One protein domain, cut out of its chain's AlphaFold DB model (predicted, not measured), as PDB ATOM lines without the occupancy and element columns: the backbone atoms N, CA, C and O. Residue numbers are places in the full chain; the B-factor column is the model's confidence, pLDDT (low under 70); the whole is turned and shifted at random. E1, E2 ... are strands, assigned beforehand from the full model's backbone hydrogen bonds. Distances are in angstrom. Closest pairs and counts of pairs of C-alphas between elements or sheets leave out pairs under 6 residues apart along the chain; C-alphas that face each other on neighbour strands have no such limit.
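AT A GLANCE: This is residues 37 to 104 of the 116 residues of the protein "CLUMA_CG020515, isoform A" of Clunio marinus (UniProt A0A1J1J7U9). Little regular structure is here: two small antiparallel sheets follow one another along the longest axis, one of three strands ordered E1, E3, E2, the other the hairpin E4 and E5, whose strand E4 crosses the end of E3 near Lys 69, with long loops making up much of the rest. The printed part has 68 residues, no named helix and strands E1 to E5 in chain order, holding 23 residues; the class is all strand. It is compact, with a radius of gyration of the C-alphas of 11.4 A, and spans 34 by 24 by 19 A.

IN THESE COORDINATES: Find inner strand E3, residues 65 to 69, 12.8 A from C-alpha 65 at (149.824, 134.384, 144.067). Its sheet's edge strands are E1, residues 42 to 45, and E2, residues 52 to 55. Then find E4, residues 76 to 80, 12.8 A, and E5, residues 99 to 103, 12.6 A, ending at C-alpha 103 (155.983, 135.979, 163.309).

HOW THE PARTS SIT: Within hydrogen-bond range, look for N 43 and O 67 between E1 and E3, 3.0 A; N 53 and O 68 in the hairpin E2 and E3, 3.3 A; N 77 and O 102 between E4 and E5, 2.9 A. The closest C-alphas of E3 and E4, Lys 69 and Cys 78, are 5.5 A apart.

THE WHOLE: The printed part has no cut; the link E4 to E5 is long. In this model, pLDDT is under 70 at 22 residues, among them 49 to 63.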
ATOM      1  N   CYS A  37     156.212 128.137 147.157       73.50
ATOM      2  CA  CYS A  37     156.774 129.471 147.326       73.50
ATOM      3  C   CYS A  37     157.074 129.691 148.809       73.50
ATOM      4  O   CYS A  37     156.811 128.809 149.635       73.50
ATOM      5  N   ASP A  38     157.673 130.828 149.158       70.44
ATOM      6  CA  ASP A  38     158.042 131.137 150.543       70.44
ATOM      7  C   ASP A  38     158.911 130.028 151.176       70.44
ATOM      8  O   ASP A  38     158.630 129.529 152.260       70.44
ATOM      9  N   SER A  39     159.940 129.555 150.462       68.62
ATOM     10  CA  SER A  39     160.819 128.456 150.920       68.62
ATOM     11  C   SER A  39     160.100 127.136 151.265       68.62
ATOM     12  O   SER A  39     160.602 126.336 152.056       68.62
ATOM     13  N   GLY A  40     158.926 126.889 150.677       68.62
ATOM     14  CA  GLY A  40     158.167 125.653 150.871       68.62
ATOM     15  C   GLY A  40     157.005 125.748 151.860       68.62
ATOM     16  O   GLY A  40     156.259 124.777 151.974       68.62
ATOM     17  N   SER A  41     156.809 126.881 152.546       71.69
ATOM     18  CA  SER A  41     155.608 127.112 153.375       71.69
ATOM     19  C   SER A  41     154.383 127.522 152.569       71.69
ATOM     20  O   SER A  41     153.248 127.352 153.021       71.69
ATOM     21  N   GLY A  42     154.614 128.127 151.407       76.19
ATOM     22  CA  GLY A  42     153.581 128.682 150.554       76.19
ATOM     23  C   GLY A  42     153.263 127.787 149.370       76.19
ATOM     24  O   GLY A  42     154.062 126.955 148.935       76.19
ATOM     25  N   THR A  43     152.070 127.970 148.824       79.62
ATOM     26  CA  THR A  43     151.640 127.322 147.587       79.62
ATOM     27  C   THR A  43     151.219 128.377 146.571       79.62
ATOM     28  O   THR A  43     150.420 129.251 146.897       79.62
ATOM     29  N   CYS A  44     151.749 128.293 145.349       77.94
ATOM     30  CA  CYS A  44     151.354 129.163 144.247       77.94
ATOM     31  C   CYS A  44     150.009 128.722 143.668       77.94
ATOM     32  O   CYS A  44     149.919 127.673 143.022       77.94
ATOM     33  N   VAL A  45     148.982 129.544 143.847       78.12
ATOM     34  CA  VAL A  45     147.630 129.337 143.306       78.12
ATOM     35  C   VAL A  45     147.153 130.606 142.607       78.12
ATOM     36  O   VAL A  45     147.798 131.645 142.709       78.12
ATOM     37  N   ASP A  46     146.063 130.526 141.851       76.44
ATOM     38  CA  ASP A  46     145.525 131.688 141.137       76.44
ATOM     39  C   ASP A  46     144.883 132.697 142.107       76.44
ATOM     40  O   ASP A  46     145.073 133.901 141.961       76.44
ATOM     41  N   GLU A  47     144.219 132.206 143.159       73.44
ATOM     42  CA  GLU A  47     143.624 133.025 144.219       73.44
ATOM     43  C   GLU A  47     143.809 132.370 145.596       73.44
ATOM     44  O   GLU A  47     143.750 131.148 145.740       73.44
ATOM     45  N   CYS A  48     144.035 133.194 146.619       71.12
ATOM     46  CA  CYS A  48     144.093 132.754 148.008       71.12
ATOM     47  C   CYS A  48     142.690 132.761 148.629       71.12
ATOM     48  O   CYS A  48     142.004 133.778 148.558       71.12
ATOM     49  N   ASP A  49     142.302 131.691 149.329       67.75
ATOM     50  CA  ASP A  49     141.141 131.734 150.229       67.75
ATOM     51  C   ASP A  49     141.300 132.864 151.268       67.75
ATOM     52  O   ASP A  49     142.416 133.139 151.718       67.75
ATOM     53  N   GLU A  50     140.192 133.462 151.728       55.97
ATOM     54  CA  GLU A  50     140.160 134.599 152.682       55.97
ATOM     55  C   GLU A  50     140.977 134.386 153.979       55.97
ATOM     56  O   GLU A  50     141.319 135.339 154.683       55.97
ATOM     57  N   PHE A  51     141.316 133.138 154.314       53.34
ATOM     58  CA  PHE A  51     142.102 132.763 155.493       53.34
ATOM     59  C   PHE A  51     143.623 132.688 155.255       53.34
ATOM     60  O   PHE A  51     144.379 132.416 156.194       53.34
ATOM     61  N   LEU A  52     144.093 132.923 154.032       55.94
ATOM     62  CA  LEU A  52     145.504 132.890 153.652       55.94
ATOM     63  C   LEU A  52     146.015 134.325 153.468       55.94
ATOM     64  O   LEU A  52     145.325 135.180 152.919       55.94
ATOM     65  N   THR A  53     147.224 134.619 153.953       56.50
ATOM     66  CA  THR A  53     147.862 135.909 153.650       56.50
ATOM     67  C   THR A  53     148.692 135.810 152.398       56.50
ATOM     68  O   THR A  53     149.489 134.886 152.249       56.50
ATOM     69  N   ILE A  54     148.485 136.807 151.545       54.03
ATOM     70  CA  ILE A  54     149.264 137.088 150.354       54.03
ATOM     71  C   ILE A  54     150.624 137.603 150.834       54.03
ATOM     72  O   ILE A  54     150.731 138.745 151.279       54.03
ATOM     73  N   ASP A  55     151.652 136.759 150.791       51.47
ATOM     74  CA  ASP A  55     152.999 137.283 150.574       51.47
ATOM     75  C   ASP A  55     153.107 137.467 149.070       51.47
ATOM     76  O   ASP A  55     153.160 136.503 148.306       51.47
ATOM     77  N   THR A  56     153.075 138.713 148.620       48.19
ATOM     78  CA  THR A  56     153.527 139.046 147.275       48.19
ATOM     79  C   THR A  56     155.035 138.832 147.237       48.19
ATOM     80  O   THR A  56     155.783 139.788 147.419       48.19
ATOM     81  N   ASP A  57     155.476 137.589 147.050       50.16
ATOM     82  CA  ASP A  57     156.874 137.300 146.761       50.16
ATOM     83  C   ASP A  57     157.058 136.369 145.557       50.16
ATOM     84  O   ASP A  57     156.278 135.459 145.266       50.16
ATOM     85  N   THR A  58     158.121 136.707 144.839       55.72
ATOM     86  CA  THR A  58     158.429 136.624 143.402       55.72
ATOM     87  C   THR A  58     158.588 135.239 142.771       55.72
ATOM     88  O   THR A  58     158.938 135.150 141.595       55.72
ATOM     89  N   ASP A  59     158.336 134.159 143.507       62.81
ATOM     90  CA  ASP A  59     158.691 132.805 143.053       62.81
ATOM     91  C   ASP A  59     157.582 132.104 142.267       62.81
ATOM     92  O   ASP A  59     157.824 131.067 141.647       62.81
ATOM     93  N   CYS A  60     156.359 132.632 142.283       69.75
ATOM     94  CA  CYS A  60     155.257 132.061 141.519       69.75
ATOM     95  C   CYS A  60     155.331 132.475 140.042       69.75
ATOM     96  O   CYS A  60     155.650 133.615 139.711       69.75
ATOM     97  N   LYS A  61     155.010 131.542 139.131       69.44
ATOM     98  CA  LYS A  61     154.837 131.861 137.701       69.44
ATOM     99  C   LYS A  61     153.854 133.030 137.532       69.44
ATOM    100  O   LYS A  61     152.892 133.143 138.288       69.44
ATOM    101  N   SER A  62     154.100 133.866 136.519       68.38
ATOM    102  CA  SER A  62     153.301 135.062 136.215       68.38
ATOM    103  C   SER A  62     151.793 134.779 136.266       68.38
ATOM    104  O   SER A  62     151.325 133.832 135.634       68.38
ATOM    105  N   GLY A  63     151.059 135.594 137.030       68.75
ATOM    106  CA  GLY A  63     149.610 135.473 137.232       68.75
ATOM    107  C   GLY A  63     149.178 134.668 138.463       68.75
ATOM    108  O   GLY A  63     147.998 134.695 138.787       68.75
ATOM    109  N   LYS A  64     150.101 134.000 139.170       73.75
ATOM    110  CA  LYS A  64     149.806 133.269 140.413       73.75
ATOM    111  C   LYS A  64     150.255 134.031 141.653       73.75
ATOM    112  O   LYS A  64     151.277 134.714 141.639       73.75
ATOM    113  N   VAL A  65     149.523 133.841 142.743       76.19
ATOM    114  CA  VAL A  65     149.824 134.384 144.067       76.19
ATOM    115  C   VAL A  65     150.380 133.299 144.985       76.19
ATOM    116  O   VAL A  65     149.953 132.143 144.949       76.19
ATOM    117  N   CYS A  66     151.349 133.670 145.822       77.56
ATOM    118  CA  CYS A  66     151.853 132.788 146.863       77.56
ATOM    119  C   CYS A  66     150.936 132.848 148.087       77.56
ATOM    120  O   CYS A  66     150.860 133.872 148.768       77.56
ATOM    121  N   CYS A  67     150.261 131.743 148.395       77.06
ATOM    122  CA  CYS A  67     149.394 131.663 149.562       77.06
ATOM    123  C   CYS A  67     150.074 130.890 150.688       77.06
ATOM    124  O   CYS A  67     150.412 129.713 150.539       77.06
ATOM    125  N   VAL A  68     150.221 131.546 151.839       79.19
ATOM    126  CA  VAL A  68     150.770 130.948 153.061       79.19
ATOM    127  C   VAL A  68     149.675 130.864 154.118       79.19
ATOM    128  O   VAL A  68     148.905 131.809 154.334       79.19
ATOM    129  N   LYS A  69     149.607 129.723 154.814       78.44
ATOM    130  CA  LYS A  69     148.609 129.505 155.863       78.44
ATOM    131  C   LYS A  69     148.861 130.415 157.061       78.44
ATOM    132  O   LYS A  69     149.944 130.397 157.647       78.44
ATOM    133  N   ARG A  70     147.841 131.178 157.462       78.94
ATOM    134  CA  ARG A  70     147.866 131.950 158.709       78.94
ATOM    135  C   ARG A  70     147.630 131.048 159.914       78.94
ATOM    136  O   ARG A  70     146.728 130.214 159.910       78.94
ATOM    137  N   CYS A  71     148.414 131.269 160.962       80.12
ATOM    138  CA  CYS A  71     148.260 130.622 162.265       80.12
ATOM    139  C   CYS A  71     147.807 131.572 163.378       80.12
ATOM    140  O   CYS A  71     147.234 131.122 164.369       80.12
ATOM    141  N   THR A  72     147.970 132.888 163.200       76.25
ATOM    142  CA  THR A  72     147.316 133.902 164.043       76.25
ATOM    143  C   THR A  72     146.625 134.956 163.182       76.25
ATOM    144  O   THR A  72     146.903 135.073 161.990       76.25
ATOM    145  N   LYS A  73     145.689 135.708 163.779       68.44
ATOM    146  CA  LYS A  73     144.865 136.694 163.058       68.44
ATOM    147  C   LYS A  73     145.661 137.870 162.497       68.44
ATOM    148  O   LYS A  73     145.283 138.390 161.457       68.44
ATOM    149  N   GLU A  74     146.716 138.294 163.187       66.75
ATOM    150  CA  GLU A  74     147.389 139.548 162.847       66.75
ATOM    151  C   GLU A  74     148.630 139.329 161.975       66.75
ATOM    152  O   GLU A  74     148.746 139.958 160.929       66.75
ATOM    153  N   TYR A  75     149.536 138.413 162.347       71.19
ATOM    154  CA  TYR A  75     150.858 138.331 161.693       71.19
ATOM    155  C   TYR A  75     151.501 136.933 161.660       71.19
ATOM    156  O   TYR A  75     152.610 136.769 161.147       71.19
ATOM    157  N   GLY A  76     150.846 135.924 162.232       80.31
ATOM    158  CA  GLY A  76     151.386 134.573 162.333       80.31
ATOM    159  C   GLY A  76     151.193 133.800 161.038       80.31
ATOM    160  O   GLY A  76     150.056 133.564 160.627       80.31
ATOM    161  N   ARG A  77     152.294 133.346 160.441       81.56
ATOM    162  CA  ARG A  77     152.332 132.496 159.244       81.56
ATOM    163  C   ARG A  77     152.951 131.143 159.577       81.56
ATOM    164  O   ARG A  77     153.914 131.077 160.338       81.56
ATOM    165  N   CYS A  78     152.409 130.066 159.026       80.62
ATOM    166  CA  CYS A  78     153.014 128.745 159.146       80.62
ATOM    167  C   CYS A  78     154.268 128.678 158.281       80.62
ATOM    168  O   CYS A  78     154.187 128.896 157.076       80.62
ATOM    169  N   ARG A  79     155.418 128.384 158.895       82.31
ATOM    170  CA  ARG A  79     156.691 128.196 158.194       82.31
ATOM    171  C   ARG A  79     157.436 126.959 158.679       82.31
ATOM    172  O   ARG A  79     157.255 126.558 159.835       82.31
ATOM    173  N   PRO A  80     158.313 126.368 157.851       80.81
ATOM    174  CA  PRO A  80     159.291 125.401 158.324       80.81
ATOM    175  C   PRO A  80     160.072 125.965 159.513       80.81
ATOM    176  O   PRO A  80     160.403 127.150 159.553       80.81
ATOM    177  N   SER A  81     160.416 125.105 160.475       76.00
ATOM    178  CA  SER A  81     161.135 125.536 161.687       76.00
ATOM    179  C   SER A  81     162.463 126.255 161.393       76.00
ATOM    180  O   SER A  81     162.902 127.059 162.208       76.00
ATOM    181  N   SER A  82     163.086 125.982 160.243       76.25
ATOM    182  CA  SER A  82     164.326 126.614 159.777       76.25
ATOM    183  C   SER A  82     164.151 128.055 159.282       76.25
ATOM    184  O   SER A  82     165.092 128.834 159.374       76.25
ATOM    185  N   GLY A  83     162.971 128.420 158.772       71.38
ATOM    186  CA  GLY A  83     162.667 129.756 158.235       71.38
ATOM    187  C   GLY A  83     161.999 130.695 159.245       71.38
ATOM    188  O   GLY A  83     161.492 131.753 158.873       71.38
ATOM    189  N   CYS A  84     161.941 130.287 160.513       75.12
ATOM    190  CA  CYS A  84     161.212 130.967 161.573       75.12
ATOM    191  C   CYS A  84     162.153 131.836 162.415       75.12
ATOM    192  O   CYS A  84     162.922 131.308 163.215       75.12
ATOM    193  N   VAL A  85     162.077 133.165 162.277       73.75
ATOM    194  CA  VAL A  85     162.874 134.085 163.115       73.75
ATOM    195  C   VAL A  85     162.307 134.154 164.535       73.75
ATOM    196  O   VAL A  85     163.049 134.108 165.513       73.75
ATOM    197  N   TYR A  86     160.978 134.205 164.654       79.25
ATOM    198  CA  TYR A  86     160.269 134.251 165.930       79.25
ATOM    199  C   TYR A  86     159.125 133.240 165.930       79.25
ATOM    200  O   TYR A  86     158.179 133.371 165.155       79.25
ATOM    201  N   SER A  87     159.193 132.243 166.814       81.00
ATOM    202  CA  SER A  87     158.110 131.269 166.988       81.00
ATOM    203  C   SER A  87     157.014 131.859 167.869       81.00
ATOM    204  O   SER A  87     157.263 132.254 169.006       81.00
ATOM    205  N   LEU A  88     155.788 131.864 167.362       79.62
ATOM    206  CA  LEU A  88     154.583 132.138 168.131       79.62
ATOM    207  C   LEU A  88     154.016 130.838 168.710       79.62
ATOM    208  O   LEU A  88     154.309 129.738 168.232       79.62
ATOM    209  N   PHE A  89     153.188 130.969 169.746       77.94
ATOM    210  CA  PHE A  89     152.422 129.845 170.267       77.94
ATOM    211  C   PHE A  89     151.361 129.438 169.238       77.94
ATOM    212  O   PHE A  89     150.385 130.159 169.027       77.94
ATOM    213  N   ASP A  90     151.563 128.290 168.596       70.38
ATOM    214  CA  ASP A  90     150.578 127.713 167.688       70.38
ATOM    215  C   ASP A  90     149.557 126.880 168.469       70.38
ATOM    216  O   ASP A  90     149.924 126.026 169.285       70.38
ATOM    217  N   LYS A  91     148.264 127.071 168.196       65.00
ATOM    218  CA  LYS A  91     147.262 126.109 168.665       65.00
ATOM    219  C   LYS A  91     147.455 124.835 167.844       65.00
ATOM    220  O   LYS A  91     147.467 124.882 166.620       65.00
ATOM    221  N   LYS A  92     147.612 123.689 168.515       66.12
ATOM    222  CA  LYS A  92     147.829 122.393 167.847       66.12
ATOM    223  C   LYS A  92     146.846 122.203 166.684       66.12
ATOM    224  O   LYS A  92     145.638 122.205 166.902       66.12
ATOM    225  N   GLY A  93     147.385 121.991 165.484       70.06
ATOM    226  CA  GLY A  93     146.615 121.647 164.288       70.06
ATOM    227  C   GLY A  93     146.387 122.789 163.296       70.06
ATOM    228  O   GLY A  93     145.763 122.546 162.263       70.06
ATOM    229  N   VAL A  94     146.887 124.004 163.553       81.38
ATOM    230  CA  VAL A  94     146.806 125.070 162.545       81.38
ATOM    231  C   VAL A  94     147.898 124.903 161.490       81.38
ATOM    232  O   VAL A  94     147.563 124.826 160.308       81.38
ATOM    233  N   CYS A  95     149.168 124.759 161.872       80.25
ATOM    234  CA  CYS A  95     150.246 124.498 160.911       80.25
ATOM    235  C   CYS A  95     150.410 123.010 160.559       80.25
ATOM    236  O   CYS A  95     149.983 122.123 161.307       80.25
ATOM    237  N   ARG A  96     151.007 122.716 159.391       80.69
ATOM    238  CA  ARG A  96     151.263 121.333 158.958       80.69
ATOM    239  C   ARG A  96     152.350 120.696 159.828       80.69
ATOM    240  O   ARG A  96     153.110 121.359 160.531       80.69
ATOM    241  N   ARG A  97     152.450 119.365 159.785       80.00
ATOM    242  CA  ARG A  97     153.487 118.631 160.526       80.00
ATOM    243  C   ARG A  97     154.879 119.053 160.034       80.00
ATOM    244  O   ARG A  97     155.181 118.878 158.862       80.00
ATOM    245  N   GLY A  98     155.718 119.563 160.939       78.00
ATOM    246  CA  GLY A  98     157.066 120.072 160.629       78.00
ATOM    247  C   GLY A  98     157.152 121.600 160.511       78.00
ATOM    248  O   GLY A  98     158.251 122.159 160.551       78.00
ATOM    249  N   GLU A  99     156.006 122.278 160.453       83.12
ATOM    250  CA  GLU A  99     155.907 123.734 160.491       83.12
ATOM    251  C   GLU A  99     155.672 124.245 161.916       83.12
ATOM    252  O   GLU A  99     155.234 123.515 162.811       83.12
ATOM    253  N   LYS A 100     155.962 125.528 162.120       85.44
ATOM    254  CA  LYS A 100     155.624 126.289 163.319       85.44
ATOM    255  C   LYS A 100     154.918 127.574 162.922       85.44
ATOM    256  O   LYS A 100     155.102 128.083 161.817       85.44
ATOM    257  N   CYS A 101     154.136 128.107 163.851       84.19
ATOM    258  CA  CYS A 101     153.595 129.440 163.700       84.19
ATOM    259  C   CYS A 101     154.705 130.467 163.915       84.19
ATOM    260  O   CYS A 101     155.317 130.502 164.981       84.19
ATOM    261  N   CYS A 102     154.966 131.289 162.908       82.00
ATOM    262  CA  CYS A 102     156.078 132.222 162.882       82.00
ATOM    263  C   CYS A 102     155.575 133.648 162.732       82.00
ATOM    264  O   CYS A 102     154.693 133.930 161.920       82.00
ATOM    265  N   TYR A 103     156.150 134.553 163.517       78.94
ATOM    266  CA  TYR A 103     155.983 135.979 163.309       78.94
ATOM    267  C   TYR A 103     157.045 136.455 162.323       78.94
ATOM    268  O   TYR A 103     158.241 136.427 162.622       78.94
ATOM    269  N   THR A 104     156.589 136.920 161.166       66.44
ATOM    270  CA  THR A 104     157.429 137.663 160.230       66.44
ATOM    271  C   THR A 104     156.937 139.107 160.261       66.44
ATOM    272  O   THR A 104     155.825 139.353 159.776       66.44
TER     273      THR A 104